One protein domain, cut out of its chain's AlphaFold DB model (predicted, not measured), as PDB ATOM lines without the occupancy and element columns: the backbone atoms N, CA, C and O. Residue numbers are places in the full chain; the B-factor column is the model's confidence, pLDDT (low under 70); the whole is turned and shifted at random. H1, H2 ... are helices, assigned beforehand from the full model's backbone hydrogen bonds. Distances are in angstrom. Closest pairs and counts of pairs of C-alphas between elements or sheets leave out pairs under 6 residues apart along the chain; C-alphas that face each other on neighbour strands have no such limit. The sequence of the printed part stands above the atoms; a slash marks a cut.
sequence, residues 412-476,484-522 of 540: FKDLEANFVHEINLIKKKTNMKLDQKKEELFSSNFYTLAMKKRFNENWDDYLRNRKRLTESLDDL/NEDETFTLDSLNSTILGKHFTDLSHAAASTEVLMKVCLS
ATOM      1  N   PHE A 412     135.609 112.732  27.735       94.38
ATOM      2  CA  PHE A 412     134.554 113.319  26.912       94.38
ATOM      3  C   PHE A 412     135.093 114.367  25.934       94.38
ATOM      4  O   PHE A 412     134.694 114.342  24.766       94.38
ATOM      5  N   LYS A 413     136.022 115.233  26.374       91.06
ATOM      6  CA  LYS A 413     136.702 116.216  25.510       91.06
ATOM      7  C   LYS A 413     137.381 115.515  24.325       91.06
ATOM      8  O   LYS A 413     137.106 115.856  23.172       91.06
ATOM      9  N   ASP A 414     138.173 114.478  24.594       90.00
ATOM     10  CA  ASP A 414     138.912 113.743  23.566       90.00
ATOM     11  C   ASP A 414     137.971 112.978  22.629       90.00
ATOM     12  O   ASP A 414     138.104 113.064  21.407       90.00
ATOM     13  N   LEU A 415     136.982 112.247  23.158       91.19
ATOM     14  CA  LEU A 415     136.044 111.491  22.321       91.19
ATOM     15  C   LEU A 415     135.251 112.406  21.374       91.19
ATOM     16  O   LEU A 415     135.075 112.073  20.201       91.19
ATOM     17  N   GLU A 416     134.807 113.575  21.842       90.19
ATOM     18  CA  GLU A 416     134.106 114.546  20.992       90.19
ATOM     19  C   GLU A 416     135.030 115.236  19.988       90.19
ATOM     20  O   GLU A 416     134.631 115.478  18.846       90.19
ATOM     21  N   ALA A 417     136.273 115.536  20.370       86.44
ATOM     22  CA  ALA A 417     137.264 116.082  19.451       86.44
ATOM     23  C   ALA A 417     137.577 115.106  18.310       86.44
ATOM     24  O   ALA A 417     137.573 115.516  17.144       86.44
ATOM     25  N   ASN A 418     137.775 113.825  18.630       85.88
ATOM     26  CA  ASN A 418     138.020 112.775  17.641       85.88
ATOM     27  C   ASN A 418     136.813 112.573  16.727       85.88
ATOM     28  O   ASN A 418     136.968 112.547  15.508       85.88
ATOM     29  N   PHE A 419     135.606 112.546  17.290       85.06
ATOM     30  CA  PHE A 419     134.383 112.486  16.500       85.06
ATOM     31  C   PHE A 419     134.307 113.636  15.479       85.06
ATOM     32  O   PHE A 419     134.121 113.413  14.283       85.06
ATOM     33  N   VAL A 420     134.536 114.881  15.902       82.88
ATOM     34  CA  VAL A 420     134.525 116.040  14.992       82.88
ATOM     35  C   VAL A 420     135.619 115.950  13.929       82.88
ATOM     36  O   VAL A 420     135.394 116.319  12.771       82.88
ATOM     37  N   HIS A 421     136.802 115.460  14.298       83.75
ATOM     38  CA  HIS A 421     137.892 115.234  13.359       83.75
ATOM     39  C   HIS A 421     137.488 114.249  12.253       83.75
ATOM     40  O   HIS A 421     137.636 114.565  11.069       83.75
ATOM     41  N   GLU A 422     136.913 113.101  12.614       82.12
ATOM     42  CA  GLU A 422     136.452 112.100  11.651       82.12
ATOM     43  C   GLU A 422     135.388 112.652  10.702       82.12
ATOM     44  O   GLU A 422     135.471 112.458   9.485       82.12
ATOM     45  N   ILE A 423     134.435 113.430  11.219       77.81
ATOM     46  CA  ILE A 423     133.418 114.074  10.382       77.81
ATOM     47  C   ILE A 423     134.048 115.040   9.381       77.81
ATOM     48  O   ILE A 423     133.673 115.060   8.203       77.81
ATOM     49  N   ASN A 424     135.048 115.812   9.807       80.56
ATOM     50  CA  ASN A 424     135.780 116.702   8.913       80.56
ATOM     51  C   ASN A 424     136.563 115.932   7.840       80.56
ATOM     52  O   ASN A 424     136.596 116.369   6.685       80.56
ATOM     53  N   LEU A 425     137.154 114.780   8.174       82.19
ATOM     54  CA  LEU A 425     137.806 113.908   7.193       82.19
ATOM     55  C   LEU A 425     136.809 113.379   6.159       82.19
ATOM     56  O   LEU A 425     137.096 113.415   4.960       82.19
ATOM     57  N   ILE A 426     135.627 112.934   6.591       77.56
ATOM     58  CA  ILE A 426     134.585 112.442   5.681       77.56
ATOM     59  C   ILE A 426     134.081 113.573   4.777       77.56
ATOM     60  O   ILE A 426     133.959 113.382   3.564       77.56
ATOM     61  N   LYS A 427     133.864 114.775   5.327       77.06
ATOM     62  CA  LYS A 427     133.470 115.966   4.558       77.06
ATOM     63  C   LYS A 427     134.496 116.304   3.473       77.06
ATOM     64  O   LYS A 427     134.116 116.548   2.330       77.06
ATOM     65  N   LYS A 428     135.792 116.268   3.811       83.31
ATOM     66  CA  LYS A 428     136.889 116.496   2.855       83.31
ATOM     67  C   LYS A 428     136.937 115.425   1.762       83.31
ATOM     68  O   LYS A 428     137.074 115.771   0.595       83.31
ATOM     69  N   LYS A 429     136.803 114.142   2.118       82.69
ATOM     70  CA  LYS A 429     136.884 113.020   1.161       82.69
ATOM     71  C   LYS A 429     135.701 112.961   0.196       82.69
ATOM     72  O   LYS A 429     135.872 112.560  -0.948       82.69
ATOM     73  N   THR A 430     134.507 113.319   0.657       80.06
ATOM     74  CA  THR A 430     133.282 113.172  -0.144       80.06
ATOM     75  C   THR A 430     132.976 114.396  -1.005       80.06
ATOM     76  O   THR A 430     132.251 114.262  -1.984       80.06
ATOM     77  N   ASN A 431     133.520 115.581  -0.690       72.44
ATOM     78  CA  ASN A 431     133.186 116.848  -1.362       72.44
ATOM     79  C   ASN A 431     131.663 117.143  -1.376       72.44
ATOM     80  O   ASN A 431     131.156 117.887  -2.216       72.44
ATOM     81  N   MET A 432     130.917 116.512  -0.464       65.12
ATOM     82  CA  MET A 432     129.457 116.465  -0.469       65.12
ATOM     83  C   MET A 432     128.838 117.547   0.417       65.12
ATOM     84  O   MET A 432     129.412 117.982   1.419       65.12
ATOM     85  N   LYS A 433     127.606 117.944   0.069       68.94
ATOM     86  CA  LYS A 433     126.762 118.772   0.935       68.94
ATOM     87  C   LYS A 433     126.302 117.932   2.127       68.94
ATOM     88  O   LYS A 433     125.699 116.877   1.953       68.94
ATOM     89  N   LEU A 434     126.600 118.422   3.328       64.81
ATOM     90  CA  LEU A 434     126.462 117.702   4.596       64.81
ATOM     91  C   LEU A 434     125.041 117.168   4.845       64.81
ATOM     92  O   LEU A 434     124.875 116.097   5.418       64.81
ATOM     93  N   ASP A 435     124.023 117.877   4.362       66.06
ATOM     94  CA  ASP A 435     122.618 117.579   4.656       66.06
ATOM     95  C   ASP A 435     122.098 116.295   3.998       66.06
ATOM     96  O   ASP A 435     121.172 115.684   4.516       66.06
ATOM     97  N   GLN A 436     122.711 115.836   2.902       60.25
ATOM     98  CA  GLN A 436     122.228 114.666   2.154       60.25
ATOM     99  C   GLN A 436     122.681 113.319   2.737       60.25
ATOM    100  O   GLN A 436     122.156 112.285   2.340       60.25
ATOM    101  N   LYS A 437     123.637 113.316   3.678       65.31
ATOM    102  CA  LYS A 437     124.158 112.088   4.305       65.31
ATOM    103  C   LYS A 437     124.225 112.124   5.827       65.31
ATOM    104  O   LYS A 437     124.770 111.185   6.392       65.31
ATOM    105  N   LYS A 438     123.663 113.138   6.503       66.12
ATOM    106  CA  LYS A 438     123.575 113.153   7.977       66.12
ATOM    107  C   LYS A 438     123.071 111.792   8.485       66.12
ATOM    108  O   LYS A 438     123.772 111.136   9.240       66.12
ATOM    109  N   GLU A 439     121.950 111.297   7.968       59.53
ATOM    110  CA  GLU A 439     121.359 110.011   8.375       59.53
ATOM    111  C   GLU A 439     122.234 108.771   8.075       59.53
ATOM    112  O   GLU A 439     122.322 107.865   8.905       59.53
ATOM    113  N   GLU A 440     122.935 108.728   6.935       61.56
ATOM    114  CA  GLU A 440     123.875 107.638   6.590       61.56
ATOM    115  C   GLU A 440     125.151 107.663   7.444       61.56
ATOM    116  O   GLU A 440     125.679 106.623   7.827       61.56
ATOM    117  N   LEU A 441     125.643 108.857   7.769       63.34
ATOM    118  CA  LEU A 441     126.735 109.055   8.713       63.34
ATOM    119  C   LEU A 441     126.303 108.577  10.107       63.34
ATOM    120  O   LEU A 441     126.903 107.638  10.627       63.34
ATOM    121  N   PHE A 442     125.198 109.113  10.646       62.50
ATOM    122  CA  PHE A 442     124.648 108.805  11.980       62.50
ATOM    123  C   PHE A 442     124.190 107.345  12.175       62.50
ATOM    124  O   PHE A 442     123.934 106.928  13.312       62.50
ATOM    125  N   SER A 443     124.071 106.564  11.099       57.06
ATOM    126  CA  SER A 443     123.726 105.135  11.133       57.06
ATOM    127  C   SER A 443     124.943 104.203  11.152       57.06
ATOM    128  O   SER A 443     124.778 103.001  11.354       57.06
ATOM    129  N   SER A 444     126.163 104.730  11.013       58.22
ATOM    130  CA  SER A 444     127.389 103.938  11.152       58.22
ATOM    131  C   SER A 444     127.676 103.550  12.615       58.22
ATOM    132  O   SER A 444     127.258 104.224  13.560       58.22
ATOM    133  N   ASN A 445     128.437 102.465  12.810       54.44
ATOM    134  CA  ASN A 445     128.806 101.894  14.119       54.44
ATOM    135  C   ASN A 445     129.580 102.849  15.057       54.44
ATOM    136  O   ASN A 445     129.863 102.477  16.192       54.44
ATOM    137  N   PHE A 446     129.935 104.053  14.601       59.31
ATOM    138  CA  PHE A 446     130.708 105.033  15.365       59.31
ATOM    139  C   PHE A 446     129.840 105.942  16.261       59.31
ATOM    140  O   PHE A 446     130.346 106.714  17.071       59.31
ATOM    141  N   TYR A 447     128.511 105.863  16.139       73.00
ATOM    142  CA  TYR A 447     127.609 106.840  16.747       73.00
ATOM    143  C   TYR A 447     126.995 106.381  18.059       73.00
ATOM    144  O   TYR A 447     125.934 105.750  18.110       73.00
ATOM    145  N   THR A 448     127.654 106.789  19.133       84.62
ATOM    146  CA  THR A 448     127.171 106.638  20.501       84.62
ATOM    147  C   THR A 448     125.934 107.519  20.736       84.62
ATOM    148  O   THR A 448     125.663 108.466  19.986       84.62
ATOM    149  N   LEU A 449     125.149 107.210  21.771       86.50
ATOM    150  CA  LEU A 449     123.971 108.006  22.124       86.50
ATOM    151  C   LEU A 449     124.356 109.457  22.447       86.50
ATOM    152  O   LEU A 449     123.664 110.376  22.012       86.50
ATOM    153  N   ALA A 450     125.483 109.654  23.140       87.12
ATOM    154  CA  ALA A 450     126.032 110.971  23.449       87.12
ATOM    155  C   ALA A 450     126.266 111.800  22.189       87.12
ATOM    156  O   ALA A 450     125.776 112.926  22.095       87.12
ATOM    157  N   MET A 451     126.949 111.218  21.196       88.00
ATOM    158  CA  MET A 451     127.223 111.914  19.940       88.00
ATOM    159  C   MET A 451     125.922 112.248  19.217       88.00
ATOM    160  O   MET A 451     125.734 113.375  18.775       88.00
ATOM    161  N   LYS A 452     124.965 111.316  19.157       84.69
ATOM    162  CA  LYS A 452     123.654 111.602  18.558       84.69
ATOM    163  C   LYS A 452     122.957 112.763  19.263       84.69
ATOM    164  O   LYS A 452     122.502 113.672  18.589       84.69
ATOM    165  N   LYS A 453     122.899 112.786  20.592       86.25
ATOM    166  CA  LYS A 453     122.208 113.851  21.331       86.25
ATOM    167  C   LYS A 453     122.885 115.207  21.180       86.25
ATOM    168  O   LYS A 453     122.250 116.162  20.740       86.25
ATOM    169  N   ARG A 454     124.190 115.280  21.451       82.69
ATOM    170  CA  ARG A 454     124.931 116.547  21.404       82.69
ATOM    171  C   ARG A 454     125.006 117.140  20.002       82.69
ATOM    172  O   ARG A 454     124.981 118.360  19.856       82.69
ATOM    173  N   PHE A 455     125.081 116.292  18.981       77.06
ATOM    174  CA  PHE A 455     125.347 116.738  17.622       77.06
ATOM    175  C   PHE A 455     124.124 116.720  16.702       77.06
ATOM    176  O   PHE A 455     124.137 117.447  15.720       77.06
ATOM    177  N   ASN A 456     123.062 115.957  16.974       71.94
ATOM    178  CA  ASN A 456     121.868 115.967  16.117       71.94
ATOM    179  C   ASN A 456     120.973 117.186  16.390       71.94
ATOM    180  O   ASN A 456     120.448 117.779  15.456       71.94
ATOM    181  N   GLU A 457     120.828 117.595  17.655       62.97
ATOM    182  CA  GLU A 457     119.943 118.713  18.017       62.97
ATOM    183  C   GLU A 457     120.563 120.078  17.691       62.97
ATOM    184  O   GLU A 457     119.842 121.022  17.389       62.97
ATOM    185  N   ASN A 458     121.897 120.166  17.669       62.81
ATOM    186  CA  ASN A 458     122.624 121.428  17.547       62.81
ATOM    187  C   ASN A 458     123.830 121.336  16.602       62.81
ATOM    188  O   ASN A 458     124.813 122.026  16.832       62.81
ATOM    189  N   TRP A 459     123.806 120.507  15.547       66.31
ATOM    190  CA  TRP A 459     124.969 120.331  14.654       66.31
ATOM    191  C   TRP A 459     125.553 121.665  14.171       66.31
ATOM    192  O   TRP A 459     126.756 121.917  14.268       66.31
ATOM    193  N   ASP A 460     124.680 122.534  13.660       62.91
ATOM    194  CA  ASP A 460     125.087 123.811  13.085       62.91
ATOM    195  C   ASP A 460     125.516 124.804  14.169       62.91
ATOM    196  O   ASP A 460     126.462 125.552  13.952       62.91
ATOM    197  N   ASP A 461     124.890 124.780  15.349       65.94
ATOM    198  CA  ASP A 461     125.297 125.607  16.491       65.94
ATOM    199  C   ASP A 461     126.602 125.133  17.117       65.94
ATOM    200  O   ASP A 461     127.452 125.950  17.447       65.94
ATOM    201  N   TYR A 462     126.823 123.825  17.193       65.56
ATOM    202  CA  TYR A 462     128.079 123.236  17.623       65.56
ATOM    203  C   TYR A 462     129.198 123.598  16.646       65.56
ATOM    204  O   TYR A 462     130.244 124.082  17.069       65.56
ATOM    205  N   LEU A 463     128.984 123.434  15.334       63.66
ATOM    206  CA  LEU A 463     129.967 123.855  14.335       63.66
ATOM    207  C   LEU A 463     130.193 125.367  14.360       63.66
ATOM    208  O   LEU A 463     131.333 125.790  14.207       63.66
ATOM    209  N   ARG A 464     129.150 126.184  14.564       63.53
ATOM    210  CA  ARG A 464     129.276 127.644  14.702       63.53
ATOM    211  C   ARG A 464     130.060 128.028  15.952       63.53
ATOM    212  O   ARG A 464     130.957 128.857  15.847       63.53
ATOM    213  N   ASN A 465     129.769 127.423  17.099       62.56
ATOM    214  CA  ASN A 465     130.458 127.693  18.359       62.56
ATOM    215  C   ASN A 465     131.903 127.204  18.303       62.56
ATOM    216  O   ASN A 465     132.805 127.947  18.660       62.56
ATOM    217  N   ARG A 466     132.156 126.016  17.749       62.19
ATOM    218  CA  ARG A 466     133.518 125.509  17.563       62.19
ATOM    219  C   ARG A 466     134.304 126.322  16.544       62.19
ATOM    220  O   ARG A 466     135.482 126.570  16.762       62.19
ATOM    221  N   LYS A 467     133.670 126.759  15.453       62.50
ATOM    222  CA  LYS A 467     134.286 127.666  14.479       62.50
ATOM    223  C   LYS A 467     134.620 129.006  15.129       62.50
ATOM    224  O   LYS A 467     135.735 129.466  14.961       62.50
ATOM    225  N   ARG A 468     133.725 129.561  15.954       58.22
ATOM    226  CA  ARG A 468     134.036 130.725  16.796       58.22
ATOM    227  C   ARG A 468     135.187 130.455  17.750       58.22
ATOM    228  O   ARG A 468     135.979 131.351  17.931       58.22
ATOM    229  N   LEU A 469     135.320 129.259  18.315       51.91
ATOM    230  CA  LEU A 469     136.443 128.907  19.196       51.91
ATOM    231  C   LEU A 469     137.766 128.771  18.426       51.91
ATOM    232  O   LEU A 469     138.804 129.222  18.895       51.91
ATOM    233  N   THR A 470     137.728 128.237  17.200       55.25
ATOM    234  CA  THR A 470     138.920 128.152  16.335       55.25
ATOM    235  C   THR A 470     139.304 129.495  15.718       55.25
ATOM    236  O   THR A 470     140.485 129.755  15.559       55.25
ATOM    237  N   GLU A 471     138.337 130.356  15.398       53.88
ATOM    238  CA  GLU A 471     138.568 131.735  14.940       53.88
ATOM    239  C   GLU A 471     138.891 132.670  16.124       53.88
ATOM    240  O   GLU A 471     139.653 133.616  15.978       53.88
ATOM    241  N   SER A 472     138.402 132.366  17.330       48.00
ATOM    242  CA  SER A 472     138.746 133.078  18.566       48.00
ATOM    243  C   SER A 472     140.200 132.868  18.965       48.00
ATOM    244  O   SER A 472     140.723 133.697  19.694       48.00
ATOM    245  N   LEU A 473     140.868 131.812  18.497       50.56
ATOM    246  CA  LEU A 473     142.321 131.683  18.632       50.56
ATOM    247  C   LEU A 473     143.072 132.779  17.853       50.56
ATOM    248  O   LEU A 473     144.127 133.203  18.313       50.56
ATOM    249  N   ASP A 474     142.498 133.299  16.759       50.56
ATOM    250  CA  ASP A 474     143.025 134.468  16.036       50.56
ATOM    251  C   ASP A 474     142.566 135.799  16.684       50.56
ATOM    252  O   ASP A 474     143.319 136.773  16.709       50.56
ATOM    253  N   ASP A 475     141.360 135.856  17.273       44.53
ATOM    254  CA  ASP A 475     140.862 137.037  18.014       44.53
ATOM    255  C   ASP A 475     141.381 137.139  19.469       44.53
ATOM    256  O   ASP A 475     141.232 138.189  20.104       44.53
ATOM    257  N   LEU A 476     142.036 136.103  20.008       47.50
ATOM    258  CA  LEU A 476     142.715 136.140  21.312       47.50
ATOM    259  C   LEU A 476     143.848 137.176  21.314       47.50
ATOM    260  O   LEU A 476     144.117 137.795  22.343       47.50
ATOM    261  N   ASN A 484     133.602 130.402  28.293       56.09
ATOM    262  CA  ASN A 484     134.179 129.266  29.024       56.09
ATOM    263  C   ASN A 484     133.874 127.916  28.342       56.09
ATOM    264  O   ASN A 484     132.797 127.349  28.539       56.09
ATOM    265  N   GLU A 485     134.818 127.375  27.562       58.41
ATOM    266  CA  GLU A 485     134.699 126.036  26.961       58.41
ATOM    267  C   GLU A 485     134.420 124.966  28.030       58.41
ATOM    268  O   GLU A 485     133.685 124.001  27.785       58.41
ATOM    269  N   ASP A 486     134.928 125.194  29.242       62.75
ATOM    270  CA  ASP A 486     134.789 124.313  30.397       62.75
ATOM    271  C   ASP A 486     133.336 124.142  30.870       62.75
ATOM    272  O   ASP A 486     132.977 123.079  31.376       62.75
ATOM    273  N   GLU A 487     132.441 125.108  30.627       76.81
ATOM    274  CA  GLU A 487     131.036 124.970  31.045       76.81
ATOM    275  C   GLU A 487     130.309 123.856  30.277       76.81
ATOM    276  O   GLU A 487     129.397 123.210  30.807       76.81
ATOM    277  N   THR A 488     130.750 123.574  29.045       83.38
ATOM    278  CA  THR A 488     130.093 122.599  28.164       83.38
ATOM    279  C   THR A 488     130.259 121.158  28.632       83.38
ATOM    280  O   THR A 488     129.397 120.328  28.327       83.38
ATOM    281  N   PHE A 489     131.321 120.869  29.384       90.88
ATOM    282  CA  PHE A 489     131.643 119.529  29.865       90.88
ATOM    283  C   PHE A 489     131.326 119.320  31.336       90.88
ATOM    284  O   PHE A 489     131.575 118.230  31.820       90.88
ATOM    285  N   THR A 490     130.708 120.285  32.021       93.12
ATOM    286  CA  THR A 490     130.210 120.059  33.383       93.12
ATOM    287  C   THR A 490     129.196 118.914  33.419       93.12
ATOM    288  O   THR A 490     128.397 118.731  32.493       93.12
ATOM    289  N   LEU A 491     129.154 118.168  34.525       94.12
ATOM    290  CA  LEU A 491     128.213 117.055  34.679       94.12
ATOM    291  C   LEU A 491     126.745 117.487  34.512       94.12
ATOM    292  O   LEU A 491     125.942 116.720  33.983       94.12
ATOM    293  N   ASP A 492     126.392 118.709  34.922       93.06
ATOM    294  CA  ASP A 492     125.046 119.269  34.737       93.06
ATOM    295  C   ASP A 492     124.731 119.562  33.261       93.06
ATOM    296  O   ASP A 492     123.645 119.220  32.776       93.06
ATOM    297  N   SER A 493     125.698 120.110  32.516       91.88
ATOM    298  CA  SER A 493     125.595 120.286  31.063       91.88
ATOM    299  C   SER A 493     125.452 118.938  30.353       91.88
ATOM    300  O   SER A 493     124.541 118.760  29.543       91.88
ATOM    301  N   LEU A 494     126.281 117.948  30.696       93.38
ATOM    302  CA  LEU A 494     126.225 116.605  30.108       93.38
ATOM    303  C   LEU A 494     124.894 115.909  30.421       93.38
ATOM    304  O   LEU A 494     124.246 115.370  29.528       93.38
ATOM    305  N   ASN A 495     124.418 115.987  31.663       93.81
ATOM    306  CA  ASN A 495     123.097 115.497  32.054       93.81
ATOM    307  C   ASN A 495     121.969 116.179  31.263       93.81
ATOM    308  O   ASN A 495     121.021 115.537  30.811       93.81
ATOM    309  N   SER A 496     122.075 117.491  31.062       91.19
ATOM    310  CA  SER A 496     121.071 118.255  30.330       91.19
ATOM    311  C   SER A 496     121.048 117.916  28.842       91.19
ATOM    312  O   SER A 496     119.973 117.740  28.275       91.19
ATOM    313  N   THR A 497     122.222 117.819  28.223       90.06
ATOM    314  CA  THR A 497     122.383 117.683  26.769       90.06
ATOM    315  C   THR A 497     122.286 116.240  26.289       90.06
ATOM    316  O   THR A 497     121.722 115.990  25.232       90.06
ATOM    317  N   ILE A 498     122.799 115.278  27.057       90.88
ATOM    318  CA  ILE A 498     122.793 113.856  26.691       90.88
ATOM    319  C   ILE A 498     121.575 113.164  27.295       90.88
ATOM    320  O   ILE A 498     120.883 112.412  26.611       90.88
ATOM    321  N   LEU A 499     121.314 113.410  28.582       91.38
ATOM    322  CA  LEU A 499     120.288 112.694  29.336       91.38
ATOM    323  C   LEU A 499     118.959 113.459  29.436       91.38
ATOM    324  O   LEU A 499     118.076 113.034  30.174       91.38
ATOM    325  N   GLY A 500     118.801 114.589  28.743       87.38
ATOM    326  CA  GLY A 500     117.533 115.324  28.672       87.38
ATOM    327  C   GLY A 500     116.997 115.819  30.022       87.38
ATOM    328  O   GLY A 500     115.784 115.949  30.179       87.38
ATOM    329  N   LYS A 501     117.873 116.066  31.009       81.31
ATOM    330  CA  LYS A 501     117.508 116.481  32.383       81.31
ATOM    331  C   LYS A 501     116.605 115.491  33.133       81.31
ATOM    332  O   LYS A 501     115.864 115.892  34.030       81.31
ATOM    333  N   HIS A 502     116.678 114.196  32.821       74.19
ATOM    334  CA  HIS A 502     115.941 113.178  33.581       74.19
ATOM    335  C   HIS A 502     116.331 113.131  35.069       74.19
ATOM    336  O   HIS A 502     115.522 112.720  35.899       74.19
ATOM    337  N   PHE A 503     117.534 113.596  35.414       78.69
ATOM    338  CA  PHE A 503     118.041 113.638  36.783       78.69
ATOM    339  C   PHE A 503     118.117 115.088  37.247       78.69
ATOM    340  O   PHE A 503     118.982 115.843  36.811       78.69
ATOM    341  N   THR A 504     117.184 115.499  38.099       77.19
ATOM    342  CA  THR A 504     117.044 116.903  38.513       77.19
ATOM    343  C   THR A 504     117.838 117.251  39.767       77.19
ATOM    344  O   THR A 504     118.084 118.430  40.023       77.19
ATOM    345  N   ASP A 505     118.256 116.244  40.535       86.25
ATOM    346  CA  ASP A 505     118.904 116.435  41.827       86.25
ATOM    347  C   ASP A 505     120.364 115.977  41.816       86.25
ATOM    348  O   ASP A 505     120.732 114.949  42.376       86.25
ATOM    349  N   LEU A 506     121.221 116.771  41.176       90.12
ATOM    350  CA  LEU A 506     122.675 116.596  41.247       90.12
ATOM    351  C   LEU A 506     123.267 117.106  42.569       90.12
ATOM    352  O   LEU A 506     124.490 117.195  42.696       90.12
ATOM    353  N   SER A 507     122.436 117.470  43.550       90.62
ATOM    354  CA  SER A 507     122.901 117.975  44.843       90.62
ATOM    355  C   SER A 507     123.531 116.851  45.661       90.62
ATOM    356  O   SER A 507     124.530 117.100  46.322       90.62
ATOM    357  N   HIS A 508     123.050 115.611  45.519       95.31
ATOM    358  CA  HIS A 508     123.569 114.420  46.204       95.31
ATOM    359  C   HIS A 508     124.707 113.726  45.447       95.31
ATOM    360  O   HIS A 508     124.656 113.571  44.225       95.31
ATOM    361  N   ALA A 509     125.713 113.228  46.173       96.69
ATOM    362  CA  ALA A 509     126.827 112.481  45.588       96.69
ATOM    363  C   ALA A 509     126.360 111.216  44.851       96.69
ATOM    364  O   ALA A 509     126.853 110.930  43.759       96.69
ATOM    365  N   ALA A 510     125.386 110.489  45.408       96.50
ATOM    366  CA  ALA A 510     124.844 109.273  44.798       96.50
ATOM    367  C   ALA A 510     124.158 109.545  43.452       96.50
ATOM    368  O   ALA A 510     124.422 108.859  42.464       96.50
ATOM    369  N   ALA A 511     123.344 110.600  43.383       95.25
ATOM    370  CA  ALA A 511     122.681 111.000  42.147       95.25
ATOM    371  C   ALA A 511     123.689 111.468  41.085       95.25
ATOM    372  O   ALA A 511     123.603 111.052  39.930       95.25
ATOM    373  N   SER A 512     124.696 112.263  41.469       96.31
ATOM    374  CA  SER A 512     125.784 112.645  40.559       96.31
ATOM    375  C   SER A 512     126.559 111.428  40.040       96.31
ATOM    376  O   SER A 512     126.885 111.369  38.859       96.31
ATOM    377  N   THR A 513     126.805 110.430  40.889       97.25
ATOM    378  CA  THR A 513     127.495 109.192  40.501       97.25
ATOM    379  C   THR A 513     126.675 108.375  39.498       97.25
ATOM    380  O   THR A 513     127.210 107.871  38.509       97.25
ATOM    381  N   GLU A 514     125.357 108.283  39.701       96.06
ATOM    382  CA  GLU A 514     124.449 107.648  38.743       96.06
ATOM    383  C   GLU A 514     124.451 108.352  37.387       96.06
ATOM    384  O   GLU A 514     124.523 107.698  36.343       96.06
ATOM    385  N   VAL A 515     124.384 109.681  37.405       96.56
ATOM    386  CA  VAL A 515     124.413 110.496  36.192       96.56
ATOM    387  C   VAL A 515     125.737 110.325  35.467       96.56
ATOM    388  O   VAL A 515     125.726 110.066  34.268       96.56
ATOM    389  N   LEU A 516     126.863 110.365  36.179       98.00
ATOM    390  CA  LEU A 516     128.181 110.126  35.598       98.00
ATOM    391  C   LEU A 516     128.258 108.753  34.914       98.00
ATOM    392  O   LEU A 516     128.684 108.666  33.763       98.00
ATOM    393  N   MET A 517     127.784 107.691  35.572       97.56
ATOM    394  CA  MET A 517     127.714 106.354  34.974       97.56
ATOM    395  C   MET A 517     126.862 106.345  33.698       97.56
ATOM    396  O   MET A 517     127.272 105.779  32.686       97.56
ATOM    397  N   LYS A 518     125.678 106.969  33.722       96.25
ATOM    398  CA  LYS A 518     124.760 107.026  32.570       96.25
ATOM    399  C   LYS A 518     125.316 107.853  31.415       96.25
ATOM    400  O   LYS A 518     125.151 107.464  30.260       96.25
ATOM    401  N   VAL A 519     126.023 108.941  31.711       96.44
ATOM    402  CA  VAL A 519     126.780 109.691  30.707       96.44
ATOM    403  C   VAL A 519     127.852 108.785  30.105       96.44
ATOM    404  O   VAL A 519     127.862 108.621  28.892       96.44
ATOM    405  N   CYS A 520     128.671 108.090  30.897       97.12
ATOM    406  CA  CYS A 520     129.674 107.165  30.350       97.12
ATOM    407  C   CYS A 520     129.035 106.083  29.455       97.12
ATOM    408  O   CYS A 520     129.497 105.857  28.334       97.12
ATOM    409  N   LEU A 521     127.915 105.484  29.887       95.94
ATOM    410  CA  LEU A 521     127.153 104.504  29.096       95.94
ATOM    411  C   LEU A 521     126.687 105.076  27.756       95.94
ATOM    412  O   LEU A 521     126.695 104.368  26.749       95.94
ATOM    413  N   SER A 522     126.326 106.358  27.718       94.75
ATOM    414  CA  SER A 522     125.913 107.035  26.489       94.75
ATOM    415  C   SER A 522     127.050 107.214  25.473       94.75
ATOM    416  O   SER A 522     126.756 107.263  24.279       94.75
TER     417      SER A 522
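AT A GLANCE: This is residues 412 to 476 and 484 to 522 of the 540 residues of an uncharacterized protein of Rhabditophanes sp. KR3021 (UniProt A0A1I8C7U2). A flat, sparsely joined set of helices has H1 and H7 one after the other along the longest axis and short H3 near the middle. H6 packs on H7, while H4 runs off from the H3 end as an arm whose residues 470 to 476 stick out. The printed part has 104 residues with seven named helices, H1 to H7 in chain order, and no named strand: all helix. It is only just compact, close to loose, with a radius of gyration of the C-alphas of 15.4 A and spans of 48 by 38 by 19 A.

IN THESE COORDINATES: H1, residues 412 to 430, is 27.1 A long and begins at C-alpha 412 (134.554, 113.319, 26.912). H2 is residues 438 to 442 and H3 residues 449 to 456. H4, residues 459 to 476, is 24.7 A long, with a kink of 27 degrees near residue 470. H5 is residues 485 to 489 and H6 residues 491 to 497. H7, residues 509 to 522, is 19.9 A long and ends at C-alpha 522 (125.913, 107.035, 26.489).

HOW THE PARTS SIT: H1 is close to H3 but not clearly touching, with C-alphas 416 and 451 closest at 7.4 A. H2 and H4 are likewise close to H3, at C-alphas 442 and 452, 7.2 A, and 455 and 462, 7.0 A. H3 only just touches residues 519 to 522 of H7, with 3 pairs of C-alphas within 8 A; the closest, 449 and 522, are 4.9 A apart. H6 touches H7 at a steep tilt of 47 degrees, C-alphas 495 and 515 closest at 6.6 A. H5 is close to H6 but not clearly touching, C-alphas 487 and 493 closest at 7.2 A. H1 and H7 are apart. Every O i to N i+4 pair is within hydrogen-bond range in H1, H2, H3, H6 and H7; H4 has 13 of 14, and H5 0 of 1 but 2 of 2 O i to N i+3 pairs.

THE WHOLE: C-alphas 431 and 508, the two farthest apart, are 48.6 A apart. Residues 477 to 483 are cut out, leaving 13.4 A between C-alphas 476 and 484. The link from H6 to H7 is long. Residues 432 to 446, 457 to 476 and 484 to 486 have pLDDT under 70.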